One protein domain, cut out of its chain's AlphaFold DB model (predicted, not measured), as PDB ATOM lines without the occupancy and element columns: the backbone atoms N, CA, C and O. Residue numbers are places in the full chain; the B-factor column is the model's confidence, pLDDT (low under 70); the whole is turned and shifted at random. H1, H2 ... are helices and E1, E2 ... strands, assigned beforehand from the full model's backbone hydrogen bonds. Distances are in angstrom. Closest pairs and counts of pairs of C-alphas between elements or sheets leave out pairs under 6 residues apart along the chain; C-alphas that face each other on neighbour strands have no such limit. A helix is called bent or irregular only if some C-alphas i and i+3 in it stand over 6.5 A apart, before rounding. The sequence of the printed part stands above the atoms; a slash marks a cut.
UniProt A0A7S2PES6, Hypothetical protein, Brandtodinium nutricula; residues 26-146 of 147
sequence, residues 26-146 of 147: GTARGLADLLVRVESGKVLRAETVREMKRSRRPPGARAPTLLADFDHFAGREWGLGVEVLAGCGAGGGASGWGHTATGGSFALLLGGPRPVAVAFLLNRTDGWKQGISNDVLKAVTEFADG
ATOM      1  N   GLY A  26      33.966 -31.795 -40.932       85.12
ATOM      2  CA  GLY A  26      34.902 -30.703 -40.735       85.12
ATOM      3  C   GLY A  26      36.318 -31.119 -41.088       85.12
ATOM      4  O   GLY A  26      36.607 -32.289 -41.334       85.12
ATOM      5  N   THR A  27      37.214 -30.140 -41.113       93.50
ATOM      6  CA  THR A  27      38.649 -30.391 -41.252       93.50
ATOM      7  C   THR A  27      39.322 -30.256 -39.894       93.50
ATOM      8  O   THR A  27      38.873 -29.479 -39.049       93.50
ATOM      9  N   ALA A  28      40.437 -30.963 -39.698       95.12
ATOM     10  CA  ALA A  28      41.232 -30.841 -38.479       95.12
ATOM     11  C   ALA A  28      41.636 -29.377 -38.221       95.12
ATOM     12  O   ALA A  28      41.421 -28.847 -37.134       95.12
ATOM     13  N   ARG A  29      42.120 -28.676 -39.254       96.44
ATOM     14  CA  ARG A  29      42.456 -27.247 -39.156       96.44
ATOM     15  C   ARG A  29      41.258 -26.405 -38.716       96.44
ATOM     16  O   ARG A  29      41.386 -25.623 -37.785       96.44
ATOM     17  N   GLY A  30      40.098 -26.586 -39.351       96.88
ATOM     18  CA  GLY A  30      38.899 -25.815 -39.023       96.88
ATOM     19  C   GLY A  30      38.424 -26.021 -37.583       96.88
ATOM     20  O   GLY A  30      38.035 -25.056 -36.929       96.88
ATOM     21  N   LEU A  31      38.500 -27.252 -37.068       95.94
ATOM     22  CA  LEU A  31      38.150 -27.552 -35.677       95.94
ATOM     23  C   LEU A  31      39.153 -26.956 -34.683       95.94
ATOM     24  O   LEU A  31      38.738 -26.350 -33.700       95.94
ATOM     25  N   ALA A  32      40.457 -27.074 -34.949       97.44
ATOM     26  CA  ALA A  32      41.481 -26.468 -34.100       97.44
ATOM     27  C   ALA A  32      41.341 -24.933 -34.057       97.44
ATOM     28  O   ALA A  32      41.331 -24.342 -32.977       97.44
ATOM     29  N   ASP A  33      41.129 -24.293 -35.211       97.75
ATOM     30  CA  ASP A  33      40.878 -22.851 -35.302       97.75
ATOM     31  C   ASP A  33      39.606 -22.441 -34.545       97.75
ATOM     32  O   ASP A  33      39.577 -21.393 -33.892       97.75
ATOM     33  N   LEU A  34      38.545 -23.254 -34.613       96.50
ATOM     34  CA  LEU A  34      37.307 -23.012 -33.874       96.50
ATOM     35  C   LEU A  34      37.546 -23.036 -32.361       96.50
ATOM     36  O   LEU A  34      37.102 -22.116 -31.677       96.50
ATOM     37  N   LEU A  35      38.281 -24.027 -31.849       96.56
ATOM     38  CA  LEU A  35      38.621 -24.115 -30.424       96.56
ATOM     39  C   LEU A  35      39.362 -22.860 -29.945       96.56
ATOM     40  O   LEU A  35      38.995 -22.291 -28.918       96.56
ATOM     41  N   VAL A  36      40.336 -22.371 -30.722       97.00
ATOM     42  CA  VAL A  36      41.054 -21.122 -30.412       97.00
ATOM     43  C   VAL A  36      40.101 -19.928 -30.372       97.00
ATOM     44  O   VAL A  36      40.171 -19.114 -29.454       97.00
ATOM     45  N   ARG A  37      39.192 -19.807 -31.347       97.19
ATOM     46  CA  ARG A  37      38.227 -18.694 -31.399       97.19
ATOM     47  C   ARG A  37      37.206 -18.751 -30.261       97.19
ATOM     48  O   ARG A  37      36.779 -17.697 -29.787       97.19
ATOM     49  N   VAL A  38      36.805 -19.947 -29.830       96.06
ATOM     50  CA  VAL A  38      35.943 -20.132 -28.656       96.06
ATOM     51  C   VAL A  38      36.691 -19.700 -27.399       96.06
ATOM     52  O   VAL A  38      36.201 -18.823 -26.694       96.06
ATOM     53  N   GLU A  39      37.893 -20.228 -27.155       94.00
ATOM     54  CA  GLU A  39      38.687 -19.890 -25.965       94.00
ATOM     55  C   GLU A  39      39.035 -18.397 -25.900       94.00
ATOM     56  O   GLU A  39      38.991 -17.801 -24.828       94.00
ATOM     57  N   SER A  40      39.297 -17.756 -27.044       93.38
ATOM     58  CA  SER A  40      39.596 -16.322 -27.112       93.38
ATOM     59  C   SER A  40      38.366 -15.415 -26.981       93.38
ATOM     60  O   SER A  40      38.476 -14.210 -27.197       93.38
ATOM     61  N   GLY A  41      37.175 -15.966 -26.748       93.06
ATOM     62  CA  GLY A  41      35.952 -15.188 -26.582       93.06
ATOM     63  C   GLY A  41      35.322 -14.652 -27.879       93.06
ATOM     64  O   GLY A  41      34.422 -13.817 -27.824       93.06
ATOM     65  N   LYS A  42      35.797 -15.082 -29.059       96.12
ATOM     66  CA  LYS A  42      35.314 -14.576 -30.364       96.12
ATOM     67  C   LYS A  42      34.002 -15.220 -30.808       96.12
ATOM     68  O   LYS A  42      33.306 -14.647 -31.639       96.12
ATOM     69  N   VAL A  43      33.697 -16.415 -30.299       96.31
ATOM     70  CA  VAL A  43      32.466 -17.165 -30.621       96.31
ATOM     71  C   VAL A  43      31.491 -17.151 -29.448       96.31
ATOM     72  O   VAL A  43      30.307 -16.887 -29.630       96.31
ATOM     73  N   LEU A  44      31.987 -17.411 -28.237       94.38
ATOM     74  CA  LEU A  44      31.216 -17.390 -26.995       94.38
ATOM     75  C   LEU A  44      31.840 -16.380 -26.038       94.38
ATOM     76  O   LEU A  44      33.043 -16.161 -26.084       94.38
ATOM     77  N   ARG A  45      31.048 -15.788 -25.141       96.12
ATOM     78  CA  ARG A  45      31.593 -14.900 -24.103       96.12
ATOM     79  C   ARG A  45      32.514 -15.681 -23.166       96.12
ATOM     80  O   ARG A  45      32.269 -16.858 -22.896       96.12
ATOM     81  N   ALA A  46      33.529 -15.021 -22.615       92.44
ATOM     82  CA  ALA A  46      34.494 -15.658 -21.718       92.44
ATOM     83  C   ALA A  46      33.823 -16.295 -20.484       92.44
ATOM     84  O   ALA A  46      34.235 -17.357 -20.023       92.44
ATOM     85  N   GLU A  47      32.757 -15.686 -19.961       92.25
ATOM     86  CA  GLU A  47      31.930 -16.220 -18.868       92.25
ATOM     87  C   GLU A  47      31.290 -17.550 -19.266       92.25
ATOM     88  O   GLU A  47      31.344 -18.518 -18.511       92.25
ATOM     89  N   THR A  48      30.726 -17.611 -20.475       94.88
ATOM     90  CA  THR A  48      30.103 -18.819 -21.024       94.88
ATOM     91  C   THR A  48      31.131 -19.927 -21.197       94.88
ATOM     92  O   THR A  48      30.862 -21.062 -20.823       94.88
ATOM     93  N   VAL A  49      32.327 -19.607 -21.697       92.62
ATOM     94  CA  VAL A  49      33.416 -20.584 -21.850       92.62
ATOM     95  C   VAL A  49      33.881 -21.107 -20.490       92.62
ATOM     96  O   VAL A  49      34.087 -22.308 -20.329       92.62
ATOM     97  N   ARG A  50      34.004 -20.243 -19.473       91.56
ATOM     98  CA  ARG A  50      34.323 -20.671 -18.099       91.56
ATOM     99  C   ARG A  50      33.258 -21.609 -17.530       91.56
ATOM    100  O   ARG A  50      33.606 -22.649 -16.977       91.56
ATOM    101  N   GLU A  51      31.983 -21.272 -17.697       93.00
ATOM    102  CA  GLU A  51      30.870 -22.092 -17.211       93.00
ATOM    103  C   GLU A  51      30.759 -23.422 -17.975       93.00
ATOM    104  O   GLU A  51      30.494 -24.465 -17.379       93.00
ATOM    105  N   MET A  52      31.034 -23.423 -19.280       93.12
ATOM    106  CA  MET A  52      31.080 -24.629 -20.109       93.12
ATOM    107  C   MET A  52      32.134 -25.625 -19.607       93.12
ATOM    108  O   MET A  52      31.853 -26.817 -19.539       93.12
ATOM    109  N   LYS A  53      33.313 -25.137 -19.200       91.88
ATOM    110  CA  LYS A  53      34.445 -25.953 -18.716       91.88
ATOM    111  C   LYS A  53      34.311 -26.410 -17.261       91.88
ATOM    112  O   LYS A  53      35.134 -27.184 -16.779       91.88
ATOM    113  N   ARG A  54      33.309 -25.920 -16.530       90.06
ATOM    114  CA  ARG A  54      33.087 -26.304 -15.136       90.06
ATOM    115  C   ARG A  54      32.551 -27.732 -15.064       90.06
ATOM    116  O   ARG A  54      31.521 -28.026 -15.667       90.06
ATOM    117  N   SER A  55      33.209 -28.565 -14.256       90.69
ATOM    118  CA  SER A  55      32.752 -29.916 -13.910       90.69
ATOM    119  C   SER A  55      31.272 -29.926 -13.508       90.69
ATOM    120  O   SER A  55      30.819 -29.122 -12.685       90.69
ATOM    121  N   ARG A  56      30.521 -30.851 -14.111       90.81
ATOM    122  CA  ARG A  56      29.113 -31.144 -13.814       90.81
ATOM    123  C   ARG A  56      28.932 -32.428 -13.027       90.81
ATOM    124  O   ARG A  56      27.798 -32.788 -12.719       90.81
ATOM    125  N   ARG A  57      30.024 -33.107 -12.678       87.12
ATOM    126  CA  ARG A  57      29.973 -34.306 -11.854       87.12
ATOM    127  C   ARG A  57      29.435 -33.960 -10.462       87.12
ATOM    128  O   ARG A  57      30.025 -33.134  -9.764       87.12
ATOM    129  N   PRO A  58      28.339 -34.600 -10.021       87.44
ATOM    130  CA  PRO A  58      27.854 -34.415  -8.663       87.44
ATOM    131  C   PRO A  58      28.894 -34.897  -7.637       87.44
ATOM    132  O   PRO A  58      29.556 -35.917  -7.870       87.44
ATOM    133  N   PRO A  59      29.031 -34.224  -6.481       85.75
ATOM    134  CA  PRO A  59      29.882 -34.704  -5.398       85.75
ATOM    135  C   PRO A  59      29.531 -36.147  -5.011       85.75
ATOM    136  O   PRO A  59      28.364 -36.485  -4.832       85.75
ATOM    137  N   GLY A  60      30.542 -37.015  -4.908       85.12
ATOM    138  CA  GLY A  60      30.351 -38.431  -4.566       85.12
ATOM    139  C   GLY A  60      29.795 -39.314  -5.694       85.12
ATOM    140  O   GLY A  60      29.604 -40.512  -5.477       85.12
ATOM    141  N   ALA A  61      29.568 -38.776  -6.899       85.31
ATOM    142  CA  ALA A  61      29.115 -39.574  -8.032       85.31
ATOM    143  C   ALA A  61      30.156 -40.635  -8.421       85.31
ATOM    144  O   ALA A  61      31.334 -40.334  -8.656       85.31
ATOM    145  N   ARG A  62      29.706 -41.887  -8.526       84.25
ATOM    146  CA  ARG A  62      30.500 -42.998  -9.065       84.25
ATOM    147  C   ARG A  62      30.491 -42.945 -10.592       84.25
ATOM    148  O   ARG A  62      29.540 -42.443 -11.185       84.25
ATOM    149  N   ALA A  63      31.554 -43.448 -11.218       83.50
ATOM    150  CA  ALA A  63      31.576 -43.586 -12.671       83.50
ATOM    151  C   ALA A  63      30.448 -44.541 -13.109       83.50
ATOM    152  O   ALA A  63      30.265 -45.577 -12.461       83.50
ATOM    153  N   PRO A  64      29.678 -44.204 -14.157       82.50
ATOM    154  CA  PRO A  64      28.670 -45.110 -14.684       82.50
ATOM    155  C   PRO A  64      29.338 -46.339 -15.305       82.50
ATOM    156  O   PRO A  64      30.442 -46.251 -15.848       82.50
ATOM    157  N   THR A  65      28.648 -47.475 -15.265       86.75
ATOM    158  CA  THR A  65      29.021 -48.633 -16.082       86.75
ATOM    159  C   THR A  65      28.666 -48.323 -17.530       86.75
ATOM    160  O   THR A  65      27.500 -48.078 -17.841       86.75
ATOM    161  N   LEU A  66      29.667 -48.313 -18.405       86.19
ATOM    162  CA  LEU A  66      29.494 -48.081 -19.834       86.19
ATOM    163  C   LEU A  66      29.597 -49.405 -20.601       86.19
ATOM    164  O   LEU A  66      30.115 -50.397 -20.090       86.19
ATOM    165  N   LEU A  67      29.066 -49.427 -21.823       86.38
ATOM    166  CA  LEU A  67      29.314 -50.529 -22.755       86.38
ATOM    167  C   LEU A  67      30.792 -50.520 -23.171       86.38
ATOM    168  O   LEU A  67      31.401 -49.454 -23.227       86.38
ATOM    169  N   ALA A  68      31.325 -51.684 -23.551       82.38
ATOM    170  CA  ALA A  68      32.747 -51.868 -23.868       82.38
ATOM    171  C   ALA A  68      33.300 -50.876 -24.915       82.38
ATOM    172  O   ALA A  68      34.457 -50.458 -24.835       82.38
ATOM    173  N   ASP A  69      32.466 -50.469 -25.878       78.50
ATOM    174  CA  ASP A  69      32.822 -49.500 -26.926       78.50
ATOM    175  C   ASP A  69      32.988 -48.063 -26.394       78.50
ATOM    176  O   ASP A  69      33.606 -47.217 -27.040       78.50
ATOM    177  N   PHE A  70      32.468 -47.789 -25.197       83.12
ATOM    178  CA  PHE A  70      32.483 -46.492 -24.523       83.12
ATOM    179  C   PHE A  70      33.365 -46.483 -23.266       83.12
ATOM    180  O   PHE A  70      33.454 -45.449 -22.606       83.12
ATOM    181  N   ASP A  71      34.066 -47.581 -22.956       83.94
ATOM    182  CA  ASP A  71      34.963 -47.694 -21.791       83.94
ATOM    183  C   ASP A  71      35.975 -46.542 -21.699       83.94
ATOM    184  O   ASP A  71      36.349 -46.128 -20.606       83.94
ATOM    185  N   HIS A  72      36.404 -45.985 -22.838       84.50
ATOM    186  CA  HIS A  72      37.323 -44.842 -22.888       84.50
ATOM    187  C   HIS A  72      36.809 -43.606 -22.121       84.50
ATOM    188  O   HIS A  72      37.603 -42.806 -21.611       84.50
ATOM    189  N   PHE A  73      35.486 -43.455 -22.037       87.56
ATOM    190  CA  PHE A  73      34.833 -42.349 -21.344       87.56
ATOM    191  C   PHE A  73      34.588 -42.625 -19.858       87.56
ATOM    192  O   PHE A  73      34.180 -41.721 -19.124       87.56
ATOM    193  N   ALA A  74      34.832 -43.852 -19.392       86.19
ATOM    194  CA  ALA A  74      34.616 -44.211 -18.001       86.19
ATOM    195  C   ALA A  74      35.528 -43.372 -17.092       86.19
ATOM    196  O   ALA A  74      36.745 -43.324 -17.256       86.19
ATOM    197  N   GLY A  75      34.923 -42.677 -16.128       83.25
ATOM    198  CA  GLY A  75      35.653 -41.833 -15.179       83.25
ATOM    199  C   GLY A  75      36.165 -40.501 -15.738       83.25
ATOM    200  O   GLY A  75      36.818 -39.773 -14.992       83.25
ATOM    201  N   ARG A  76      35.857 -40.152 -16.998       87.44
ATOM    202  CA  ARG A  76      36.126 -38.814 -17.548       87.44
ATOM    203  C   ARG A  76      35.289 -37.754 -16.839       87.44
ATOM    204  O   ARG A  76      34.181 -38.022 -16.372       87.44
ATOM    205  N   GLU A  77      35.835 -36.547 -16.784       90.12
ATOM    206  CA  GLU A  77      35.164 -35.382 -16.222       90.12
ATOM    207  C   GLU A  77      34.468 -34.596 -17.335       90.12
ATOM    208  O   GLU A  77      35.019 -34.439 -18.426       90.12
ATOM    209  N   TRP A  78      33.258 -34.107 -17.066       92.19
ATOM    210  CA  TRP A  78      32.410 -33.498 -18.089       92.19
ATOM    211  C   TRP A  78      31.904 -32.130 -17.655       92.19
ATOM    212  O   TRP A  78      31.385 -31.957 -16.549       92.19
ATOM    213  N   GLY A  79      32.053 -31.165 -18.556       93.38
ATOM    214  CA  GLY A  79      31.427 -29.855 -18.496       93.38
ATOM    215  C   GLY A  79      30.075 -29.842 -19.211       93.38
ATOM    216  O   GLY A  79      29.401 -30.864 -19.335       93.38
ATOM    217  N   LEU A  80      29.665 -28.680 -19.719       93.19
ATOM    218  CA  LEU A  80      28.500 -28.585 -20.607       93.19
ATOM    219  C   LEU A  80      28.920 -28.896 -22.047       93.19
ATOM    220  O   LEU A  80      29.399 -28.016 -22.753       93.19
ATOM    221  N   GLY A  81      28.747 -30.150 -22.471       90.75
ATOM    222  CA  GLY A  81      29.037 -30.584 -23.845       90.75
ATOM    223  C   GLY A  81      30.524 -30.752 -24.176       90.75
ATOM    224  O   GLY A  81      30.865 -30.919 -25.343       90.75
ATOM    225  N   VAL A  82      31.404 -30.705 -23.172       93.88
ATOM    226  CA  VAL A  82      32.856 -30.869 -23.337       93.88
ATOM    227  C   VAL A  82      33.419 -31.828 -22.297       93.88
ATOM    228  O   VAL A  82      33.007 -31.817 -21.136       93.88
ATOM    229  N   GLU A  83      34.396 -32.620 -22.709       93.50
ATOM    230  CA  GLU A  83      35.311 -33.312 -21.814       93.50
ATOM    231  C   GLU A  83      36.255 -32.300 -21.173       93.50
ATOM    232  O   GLU A  83      36.804 -31.421 -21.845       93.50
ATOM    233  N   VAL A  84      36.459 -32.443 -19.867       91.50
ATOM    234  CA  VAL A  84      37.390 -31.638 -19.078       91.50
ATOM    235  C   VAL A  84      38.569 -32.525 -18.701       91.50
ATOM    236  O   VAL A  84      38.404 -33.598 -18.120       91.50
ATOM    237  N   LEU A  85      39.776 -32.090 -19.050       86.31
ATOM    238  CA  LEU A  85      41.009 -32.830 -18.804       86.31
ATOM    239  C   LEU A  85      41.657 -32.341 -17.501       86.31
ATOM    240  O   LEU A  85      41.682 -31.140 -17.209       86.31
ATOM    241  N   ALA A  86      42.145 -33.285 -16.691       68.81
ATOM    242  CA  ALA A  86      42.696 -33.005 -15.369       68.81
ATOM    243  C   ALA A  86      43.858 -31.992 -15.429       68.81
ATOM    244  O   ALA A  86      44.671 -32.014 -16.343       68.81
ATOM    245  N   GLY A  87      43.882 -31.087 -14.444       57.59
ATOM    246  CA  GLY A  87      44.619 -29.814 -14.440       57.59
ATOM    247  C   GLY A  87      43.668 -28.620 -14.247       57.59
ATOM    248  O   GLY A  87      44.047 -27.590 -13.693       57.59
ATOM    249  N   CYS A  88      42.386 -28.778 -14.593       42.31
ATOM    250  CA  CYS A  88      41.312 -27.860 -14.210       42.31
ATOM    251  C   CYS A  88      40.882 -28.101 -12.747       42.31
ATOM    252  O   CYS A  88      39.781 -28.572 -12.476       42.31
ATOM    253  N   GLY A  89      41.784 -27.818 -11.803       38.09
ATOM    254  CA  GLY A  89      41.556 -27.960 -10.361       38.09
ATOM    255  C   GLY A  89      42.816 -28.386  -9.603       38.09
ATOM    256  O   GLY A  89      43.173 -29.555  -9.602       38.09
ATOM    257  N   ALA A  90      43.473 -27.420  -8.955       35.03
ATOM    258  CA  ALA A  90      44.422 -27.585  -7.844       35.03
ATOM    259  C   ALA A  90      45.648 -28.531  -7.993       35.03
ATOM    260  O   ALA A  90      46.217 -28.910  -6.971       35.03
ATOM    261  N   GLY A  91      46.127 -28.879  -9.197       35.56
ATOM    262  CA  GLY A  91      47.292 -29.776  -9.313       35.56
ATOM    263  C   GLY A  91      47.988 -29.845 -10.678       35.56
ATOM    264  O   GLY A  91      47.826 -30.818 -11.399       35.56
ATOM    265  N   GLY A  92      48.789 -28.827 -11.005       43.78
ATOM    266  CA  GLY A  92      50.114 -28.937 -11.651       43.78
ATOM    267  C   GLY A  92      50.339 -29.557 -13.048       43.78
ATOM    268  O   GLY A  92      51.473 -29.464 -13.505       43.78
ATOM    269  N   GLY A  93      49.364 -30.172 -13.726       48.81
ATOM    270  CA  GLY A  93      49.514 -30.689 -15.107       48.81
ATOM    271  C   GLY A  93      48.873 -29.801 -16.186       48.81
ATOM    272  O   GLY A  93      48.099 -28.900 -15.848       48.81
ATOM    273  N   ALA A  94      49.151 -30.058 -17.477       54.19
ATOM    274  CA  ALA A  94      48.430 -29.440 -18.597       54.19
ATOM    275  C   ALA A  94      46.913 -29.660 -18.481       54.19
ATOM    276  O   ALA A  94      46.375 -30.726 -18.767       54.19
ATOM    277  N   SER A  95      46.212 -28.609 -18.064       80.56
ATOM    278  CA  SER A  95      44.754 -28.543 -18.005       80.56
ATOM    279  C   SER A  95      44.169 -28.361 -19.400       80.56
ATOM    280  O   SER A  95      44.715 -27.566 -20.159       80.56
ATOM    281  N   GLY A  96      43.034 -28.965 -19.738       89.88
ATOM    282  CA  GLY A  96      42.466 -28.795 -21.076       89.88
ATOM    283  C   GLY A  96      40.984 -29.108 -21.169       89.88
ATOM    284  O   GLY A  96      40.362 -29.544 -20.201       89.88
ATOM    285  N   TRP A  97      40.410 -28.874 -22.343       94.81
ATOM    286  CA  TRP A  97      39.016 -29.195 -22.633       94.81
ATOM    287  C   TRP A  97      38.811 -29.511 -24.114       94.81
ATOM    288  O   TRP A  97      39.607 -29.107 -24.960       94.81
ATOM    289  N   GLY A  98      37.738 -30.222 -24.439       95.12
ATOM    290  CA  GLY A  98      37.372 -30.526 -25.820       95.12
ATOM    291  C   GLY A  98      36.480 -31.753 -25.896       95.12
ATOM    292  O   GLY A  98      35.580 -31.894 -25.078       95.12
ATOM    293  N   HIS A  99      36.704 -32.632 -26.868       94.19
ATOM    294  CA  HIS A  99      35.969 -33.890 -26.973       94.19
ATOM    295  C   HIS A  99      36.802 -34.968 -27.676       94.19
ATOM    296  O   HIS A  99      37.499 -34.696 -28.659       94.19
ATOM    297  N   THR A 100      36.694 -36.204 -27.200       92.31
ATOM    298  CA  THR A 100      37.229 -37.408 -27.837       92.31
ATOM    299  C   THR A 100      36.090 -38.227 -28.442       92.31
ATOM    300  O   THR A 100      34.966 -38.216 -27.956       92.31
ATOM    301  N   ALA A 101      36.322 -38.912 -29.554       89.88
ATOM    302  CA  ALA A 101      35.322 -39.757 -30.201       89.88
ATOM    303  C   ALA A 101      35.679 -41.231 -30.011       89.88
ATOM    304  O   ALA A 101      36.858 -41.581 -30.006       89.88
ATOM    305  N   THR A 102      34.683 -42.117 -29.935       85.75
ATOM    306  CA  THR A 102      34.884 -43.578 -29.811       85.75
ATOM    307  C   THR A 102      35.852 -44.135 -30.858       85.75
ATOM    308  O   THR A 102      36.701 -44.966 -30.545       85.75
ATOM    309  N   GLY A 103      35.778 -43.617 -32.089       84.50
ATOM    310  CA  GLY A 103      36.635 -44.006 -33.213       84.50
ATOM    311  C   GLY A 103      38.102 -43.573 -33.110       84.50
ATOM    312  O   GLY A 103      38.885 -43.950 -33.976       84.50
ATOM    313  N   GLY A 104      38.491 -42.813 -32.080       88.69
ATOM    314  CA  GLY A 104      39.869 -42.365 -31.854       88.69
ATOM    315  C   GLY A 104      40.184 -40.958 -32.370       88.69
ATOM    316  O   GLY A 104      41.290 -40.465 -32.147       88.69
ATOM    317  N   SER A 105      39.240 -40.295 -33.040       91.69
ATOM    318  CA  SER A 105      39.346 -38.865 -33.349       91.69
ATOM    319  C   SER A 105      39.226 -38.031 -32.072       91.69
ATOM    320  O   SER A 105      38.577 -38.449 -31.113       91.69
ATOM    321  N   PHE A 106      39.798 -36.834 -32.054       93.44
ATOM    322  CA  PHE A 106      39.622 -35.887 -30.953       93.44
ATOM    323  C   PHE A 106      39.852 -34.447 -31.406       93.44
ATOM    324  O   PHE A 106      40.568 -34.191 -32.372       93.44
ATOM    325  N   ALA A 107      39.264 -33.501 -30.682       96.31
ATOM    326  CA  ALA A 107      39.537 -32.076 -30.815       96.31
ATOM    327  C   ALA A 107      39.653 -31.481 -29.413       96.31
ATOM    328  O   ALA A 107      38.695 -31.528 -28.645       96.31
ATOM    329  N   LEU A 108      40.834 -30.976 -29.065       95.94
ATOM    330  CA  LEU A 108      41.196 -30.584 -27.707       95.94
ATOM    331  C   LEU A 108      41.942 -29.254 -27.711       95.94
ATOM    332  O   LEU A 108      42.744 -28.974 -28.600       95.94
ATOM    333  N   LEU A 109      41.714 -28.459 -26.676       95.75
ATOM    334  CA  LEU A 109      42.568 -27.351 -26.292       95.75
ATOM    335  C   LEU A 109      43.293 -27.748 -25.012       95.75
ATOM    336  O   LEU A 109      42.669 -27.946 -23.970       95.75
ATOM    337  N   LEU A 110      44.611 -27.876 -25.109       93.12
ATOM    338  CA  LEU A 110      45.494 -28.189 -23.996       93.12
ATOM    339  C   LEU A 110      46.190 -26.907 -23.543       93.12
ATOM    340  O   LEU A 110      46.762 -26.177 -24.348       93.12
ATOM    341  N   GLY A 111      46.111 -26.617 -22.253       88.38
ATOM    342  CA  GLY A 111      46.916 -25.610 -21.574       88.38
ATOM    343  C   GLY A 111      48.274 -26.173 -21.155       88.38
ATOM    344  O   GLY A 111      48.673 -27.246 -21.590       88.38
ATOM    345  N   GLY A 112      48.981 -25.441 -20.297       85.69
ATOM    346  CA  GLY A 112      50.364 -25.736 -19.912       85.69
ATOM    347  C   GLY A 112      51.316 -24.615 -20.347       85.69
ATOM    348  O   GLY A 112      50.850 -23.560 -20.787       85.69
ATOM    349  N   PRO A 113      52.643 -24.804 -20.224       88.19
ATOM    350  CA  PRO A 113      53.638 -23.823 -20.663       88.19
ATOM    351  C   PRO A 113      53.566 -23.492 -22.159       88.19
ATOM    352  O   PRO A 113      53.941 -22.391 -22.563       88.19
ATOM    353  N   ARG A 114      53.080 -24.428 -22.987       90.12
ATOM    354  CA  ARG A 114      52.900 -24.252 -24.435       90.12
ATOM    355  C   ARG A 114      51.461 -24.590 -24.845       90.12
ATOM    356  O   ARG A 114      51.234 -25.653 -25.419       90.12
ATOM    357  N   PRO A 115      50.474 -23.713 -24.579       91.31
ATOM    358  CA  PRO A 115      49.082 -23.997 -24.909       91.31
ATOM    359  C   PRO A 115      48.900 -24.312 -26.397       91.31
ATOM    360  O   PRO A 115      49.447 -23.618 -27.257       91.31
ATOM    361  N   VAL A 116      48.114 -25.341 -26.706       94.62
ATOM    362  CA  VAL A 116      47.906 -25.825 -28.073       94.62
ATOM    363  C   VAL A 116      46.461 -26.259 -28.288       94.62
ATOM    364  O   VAL A 116      45.876 -26.976 -27.480       94.62
ATOM    365  N   ALA A 117      45.882 -25.833 -29.410       96.88
ATOM    366  CA  ALA A 117      44.648 -26.404 -29.931       96.88
ATOM    367  C   ALA A 117      44.997 -27.460 -30.981       96.88
ATOM    368  O   ALA A 117      45.741 -27.190 -31.925       96.88
ATOM    369  N   VAL A 118      44.452 -28.659 -30.820       96.19
ATOM    370  CA  VAL A 118      44.687 -29.802 -31.696       96.19
ATOM    371  C   VAL A 118      43.360 -30.386 -32.145       96.19
ATOM    372  O   VAL A 118      42.418 -30.506 -31.367       96.19
ATOM    373  N   ALA A 119      43.301 -30.803 -33.402       97.19
ATOM    374  CA  ALA A 119      42.282 -31.724 -33.862       97.19
ATOM    375  C   ALA A 119      42.942 -32.840 -34.661       97.19
ATOM    376  O   ALA A 119      43.780 -32.598 -35.531       97.19
ATOM    377  N   PHE A 120      42.545 -34.063 -34.356       94.44
ATOM    378  CA  PHE A 120      43.006 -35.283 -34.984       94.44
ATOM    379  C   PHE A 120      41.780 -36.048 -35.470       94.44
ATOM    380  O   PHE A 120      40.936 -36.451 -34.670       94.44
ATOM    381  N   LEU A 121      41.651 -36.192 -36.789       91.88
ATOM    382  CA  LEU A 121      40.493 -36.812 -37.427       91.88
ATOM    383  C   LEU A 121      40.929 -38.070 -38.168       91.88
ATOM    384  O   LEU A 121      41.814 -38.016 -39.023       91.88
ATOM    385  N   LEU A 122      40.290 -39.189 -37.845       87.31
ATOM    386  CA  LEU A 122      40.547 -40.487 -38.447       87.31
ATOM    387  C   LEU A 122      39.375 -40.943 -39.315       87.31
ATOM    388  O   LEU A 122      38.219 -40.886 -38.904       87.31
ATOM    389  N   ASN A 123      39.708 -41.505 -40.476       82.00
ATOM    390  CA  ASN A 123      38.773 -42.278 -41.307       82.00
ATOM    391  C   ASN A 123      38.819 -43.787 -40.985       82.00
ATOM    392  O   ASN A 123      38.075 -44.580 -41.567       82.00
ATOM    393  N   ARG A 124      39.711 -44.181 -40.066       78.12
ATOM    394  CA  ARG A 124      39.912 -45.547 -39.579       78.12
ATOM    395  C   ARG A 124      39.460 -45.620 -38.120       78.12
ATOM    396  O   ARG A 124      39.875 -44.795 -37.314       78.12
ATOM    397  N   THR A 125      38.613 -46.582 -37.786       71.56
ATOM    398  CA  THR A 125      37.940 -46.720 -36.488       71.56
ATOM    399  C   THR A 125      38.515 -47.879 -35.676       71.56
ATOM    400  O   THR A 125      37.771 -48.718 -35.175       71.56
ATOM    401  N   ASP A 126      39.841 -47.956 -35.530       72.81
ATOM    402  CA  ASP A 126      40.464 -48.931 -34.607       72.81
ATOM    403  C   ASP A 126      40.239 -48.566 -33.133       72.81
ATOM    404  O   ASP A 126      40.596 -49.321 -32.225       72.81
ATOM    405  N   GLY A 127      39.673 -47.379 -32.902       75.56
ATOM    406  CA  GLY A 127      39.389 -46.840 -31.588       75.56
ATOM    407  C   GLY A 127      40.649 -46.615 -30.760       75.56
ATOM    408  O   GLY A 127      41.782 -46.607 -31.243       75.56
ATOM    409  N   TRP A 128      40.435 -46.447 -29.461       82.56
ATOM    410  CA  TRP A 128      41.483 -46.104 -28.503       82.56
ATOM    411  C   TRP A 128      42.357 -47.281 -28.067       82.56
ATOM    412  O   TRP A 128      43.407 -47.062 -27.478       82.56
ATOM    413  N   LYS A 129      41.941 -48.531 -28.308       76.69
ATOM    414  CA  LYS A 129      42.689 -49.724 -27.863       76.69
ATOM    415  C   LYS A 129      43.759 -50.159 -28.871       76.69
ATOM    416  O   LYS A 129      44.754 -50.750 -28.469       76.69
ATOM    417  N   GLN A 130      43.546 -49.892 -30.161       73.75
ATOM    418  CA  GLN A 130      44.388 -50.402 -31.255       73.75
ATOM    419  C   GLN A 130      44.843 -49.306 -32.240       73.75
ATOM    420  O   GLN A 130      45.599 -49.588 -33.167       73.75
ATOM    421  N   GLY A 131      44.386 -48.062 -32.063       73.62
ATOM    422  CA  GLY A 131      44.729 -46.931 -32.923       73.62
ATOM    423  C   GLY A 131      45.921 -46.104 -32.430       73.62
ATOM    424  O   GLY A 131      46.226 -46.059 -31.241       73.62
ATOM    425  N   ILE A 132      46.530 -45.352 -33.357       88.62
ATOM    426  CA  ILE A 132      47.612 -44.377 -33.092       88.62
ATOM    427  C   ILE A 132      47.149 -43.174 -32.241       88.62
ATOM    428  O   ILE A 132      47.949 -42.333 -31.844       88.62
ATOM    429  N   SER A 133      45.850 -43.070 -31.941       89.38
ATOM    430  CA  SER A 133      45.254 -41.962 -31.190       89.38
ATOM    431  C   SER A 133      45.917 -41.722 -29.835       89.38
ATOM    432  O   SER A 133      46.120 -40.565 -29.475       89.38
ATOM    433  N   ASN A 134      46.300 -42.780 -29.107       87.50
ATOM    434  CA  ASN A 134      47.014 -42.632 -27.833       87.50
ATOM    435  C   ASN A 134      48.406 -42.028 -28.023       87.50
ATOM    436  O   ASN A 134      48.792 -41.162 -27.244       87.50
ATOM    437  N   ASP A 135      49.137 -42.451 -29.055       89.50
ATOM    438  CA  ASP A 135      50.488 -41.957 -29.328       89.50
ATOM    439  C   ASP A 135      50.453 -40.480 -29.727       89.50
ATOM    440  O   ASP A 135      51.233 -39.676 -29.217       89.50
ATOM    441  N   VAL A 136      49.494 -40.095 -30.579       91.81
ATOM    442  CA  VAL A 136      49.292 -38.691 -30.965       91.81
ATOM    443  C   VAL A 136      48.852 -37.858 -29.761       91.81
ATOM    444  O   VAL A 136      49.405 -36.784 -29.532       91.81
ATOM    445  N   LEU A 137      47.888 -38.339 -28.968       90.31
ATOM    446  CA  LEU A 137      47.428 -37.626 -27.775       90.31
ATOM    447  C   LEU A 137      48.570 -37.434 -26.768       90.31
ATOM    448  O   LEU A 137      48.721 -36.343 -26.217       90.31
ATOM    449  N   LYS A 138      49.396 -38.467 -26.565       90.00
ATOM    450  CA  LYS A 138      50.583 -38.407 -25.709       90.00
ATOM    451  C   LYS A 138      51.567 -37.356 -26.213       90.00
ATOM    452  O   LYS A 138      51.904 -36.456 -25.451       90.00
ATOM    453  N   ALA A 139      51.959 -37.414 -27.486       91.56
ATOM    454  CA  ALA A 139      52.915 -36.472 -28.068       91.56
ATOM    455  C   ALA A 139      52.437 -35.013 -27.974       91.56
ATOM    456  O   ALA A 139      53.214 -34.110 -27.671       91.56
ATOM    457  N   VAL A 140      51.143 -34.769 -28.194       91.88
ATOM    458  CA  VAL A 140      50.576 -33.414 -28.115       91.88
ATOM    459  C   VAL A 140      50.468 -32.928 -26.667       91.88
ATOM    460  O   VAL A 140      50.693 -31.748 -26.406       91.88
ATOM    461  N   THR A 141      50.189 -33.824 -25.718       90.06
ATOM    462  CA  THR A 141      50.209 -33.498 -24.284       90.06
ATOM    463  C   THR A 141      51.626 -33.174 -23.810       90.06
ATOM    464  O   THR A 141      51.827 -32.169 -23.135       90.06
ATOM    465  N   GLU A 142      52.621 -33.968 -24.214       89.81
ATOM    466  CA  GLU A 142      54.037 -33.722 -23.908       89.81
ATOM    467  C   GLU A 142      54.503 -32.372 -24.465       89.81
ATOM    468  O   GLU A 142      55.102 -31.578 -23.737       89.81
ATOM    469  N   PHE A 143      54.125 -32.055 -25.708       90.88
ATOM    470  CA  PHE A 143      54.380 -30.743 -26.298       90.88
ATOM    471  C   PHE A 143      53.752 -29.608 -25.478       90.88
ATOM    472  O   PHE A 143      54.412 -28.594 -25.240       90.88
ATOM    473  N   ALA A 144      52.495 -29.765 -25.042       90.56
ATOM    474  CA  ALA A 144      51.775 -28.753 -24.266       90.56
ATOM    475  C   ALA A 144      52.422 -28.497 -22.892       90.56
ATOM    476  O   ALA A 144      52.511 -27.349 -22.442       90.56
ATOM    477  N   ASP A 145      52.948 -29.562 -22.281       87.94
ATOM    478  CA  ASP A 145      53.748 -29.547 -21.053       87.94
ATOM    479  C   ASP A 145      55.158 -28.952 -21.246       87.94
ATOM    480  O   ASP A 145      55.855 -28.695 -20.263       87.94
ATOM    481  N   GLY A 146      55.598 -28.714 -22.486       85.38
ATOM    482  CA  GLY A 146      56.926 -28.179 -22.796       85.38
ATOM    483  C   GLY A 146      58.053 -29.215 -22.803       85.38
ATOM    484  O   GLY A 146      59.210 -28.829 -22.634       85.38
TER     485      GLY A 146
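AT A GLANCE: This is residues 26 to 146 of the 147 residues of the protein "Hypothetical protein" of Brandtodinium nutricula (UniProt A0A7S2PES6). A small four-stranded antiparallel sheet is sandwiched between two helices, H1 on one face and H5 on the other, both over its E3 and E4 half: three layers, with helices on both faces of a sheet. Beyond the E1 edge the chain swings out in a wide loop, residues 53 to 67, between the short helices H2 and H3, and returning residues 77 to 78 pair antiparallel with residues 83 to 84 of E1. The 121 printed residues run H1 H2 H3 E1 E2 E3 E4 H4 H5, five named helices and four named strands, with sheet order E1 - E2 - E3 - E4; the class is mixed, with under half of the residues in named elements. The whole is compact, with a radius of gyration of the C-alphas of 14.4 A and spans of 37 by 36 by 27 A.

HOW THE PARTS SIT: H1, residues 28 to 39, only just touches H2, residues 46 to 52, with residues 38 to 39 alone and 3 pairs of C-alphas within 8 A; the closest are those of Glu 39 and Val 49, 6.7 A. H3, residues 68 to 73, is irregular, with C-alphas 69 and 72 at 7.6 A. E1, residues 83 to 85, E2, 96 to 100, E3, 106 to 110, and E4, 116 to 120, form a meander, each strand the antiparallel neighbour of the one before, and three hairpins. N 83 and O 98 of E1 and E2 are 2.7 A apart, N 109 and O 97 of E3 and E2 2.8 A, and N 108 and O 118 of E3 and E4 2.8 A, within hydrogen-bond range. H1 is on the sheet over E3 and E4 at a height of 7.7 A, slantwise to the strands, at 35 degrees to E4 on the local plane; its closest C-alphas to E4 are Ala 28 and Ala 119, 4.8 A. H4, residues 127 to 130, is close to H3 but not clearly touching, the closest C-alphas being His 72 and Trp 128, 7.1 A. H5, residues 133 to 144, is on the opposite face from H1, over E3 and E4 at a height of 9.6 A, along the strands, at 12 degrees to E3 on the local plane; its closest C-alphas to E4 are Ala 144 and Val 116, 6.2 A. Every O i to N i+4 pair is within hydrogen-bond range in H1, H2 and H5; H3 has 0 of 2, with 2 of 3 O i to N i+3 pairs, and H4 is too short for an i+4 pair.

IN THESE COORDINATES: H1 begins at C-alpha 28, (41.232, -30.841, -38.479), and is 16.8 A long. E2, E3 and E4 are 12.1, 11.9 and 12.7 A long. H5, 16.3 A, ends at C-alpha 144, (51.775, -28.753, -24.266).

THE WHOLE: The C-alphas farthest apart, Thr 27 and Gly 60, are 38.5 A apart. The printed part has no cut; the link from H2 to H3 is long. Mean pLDDT of the printed part is 86.4, and residues 86 to 94 are under 70.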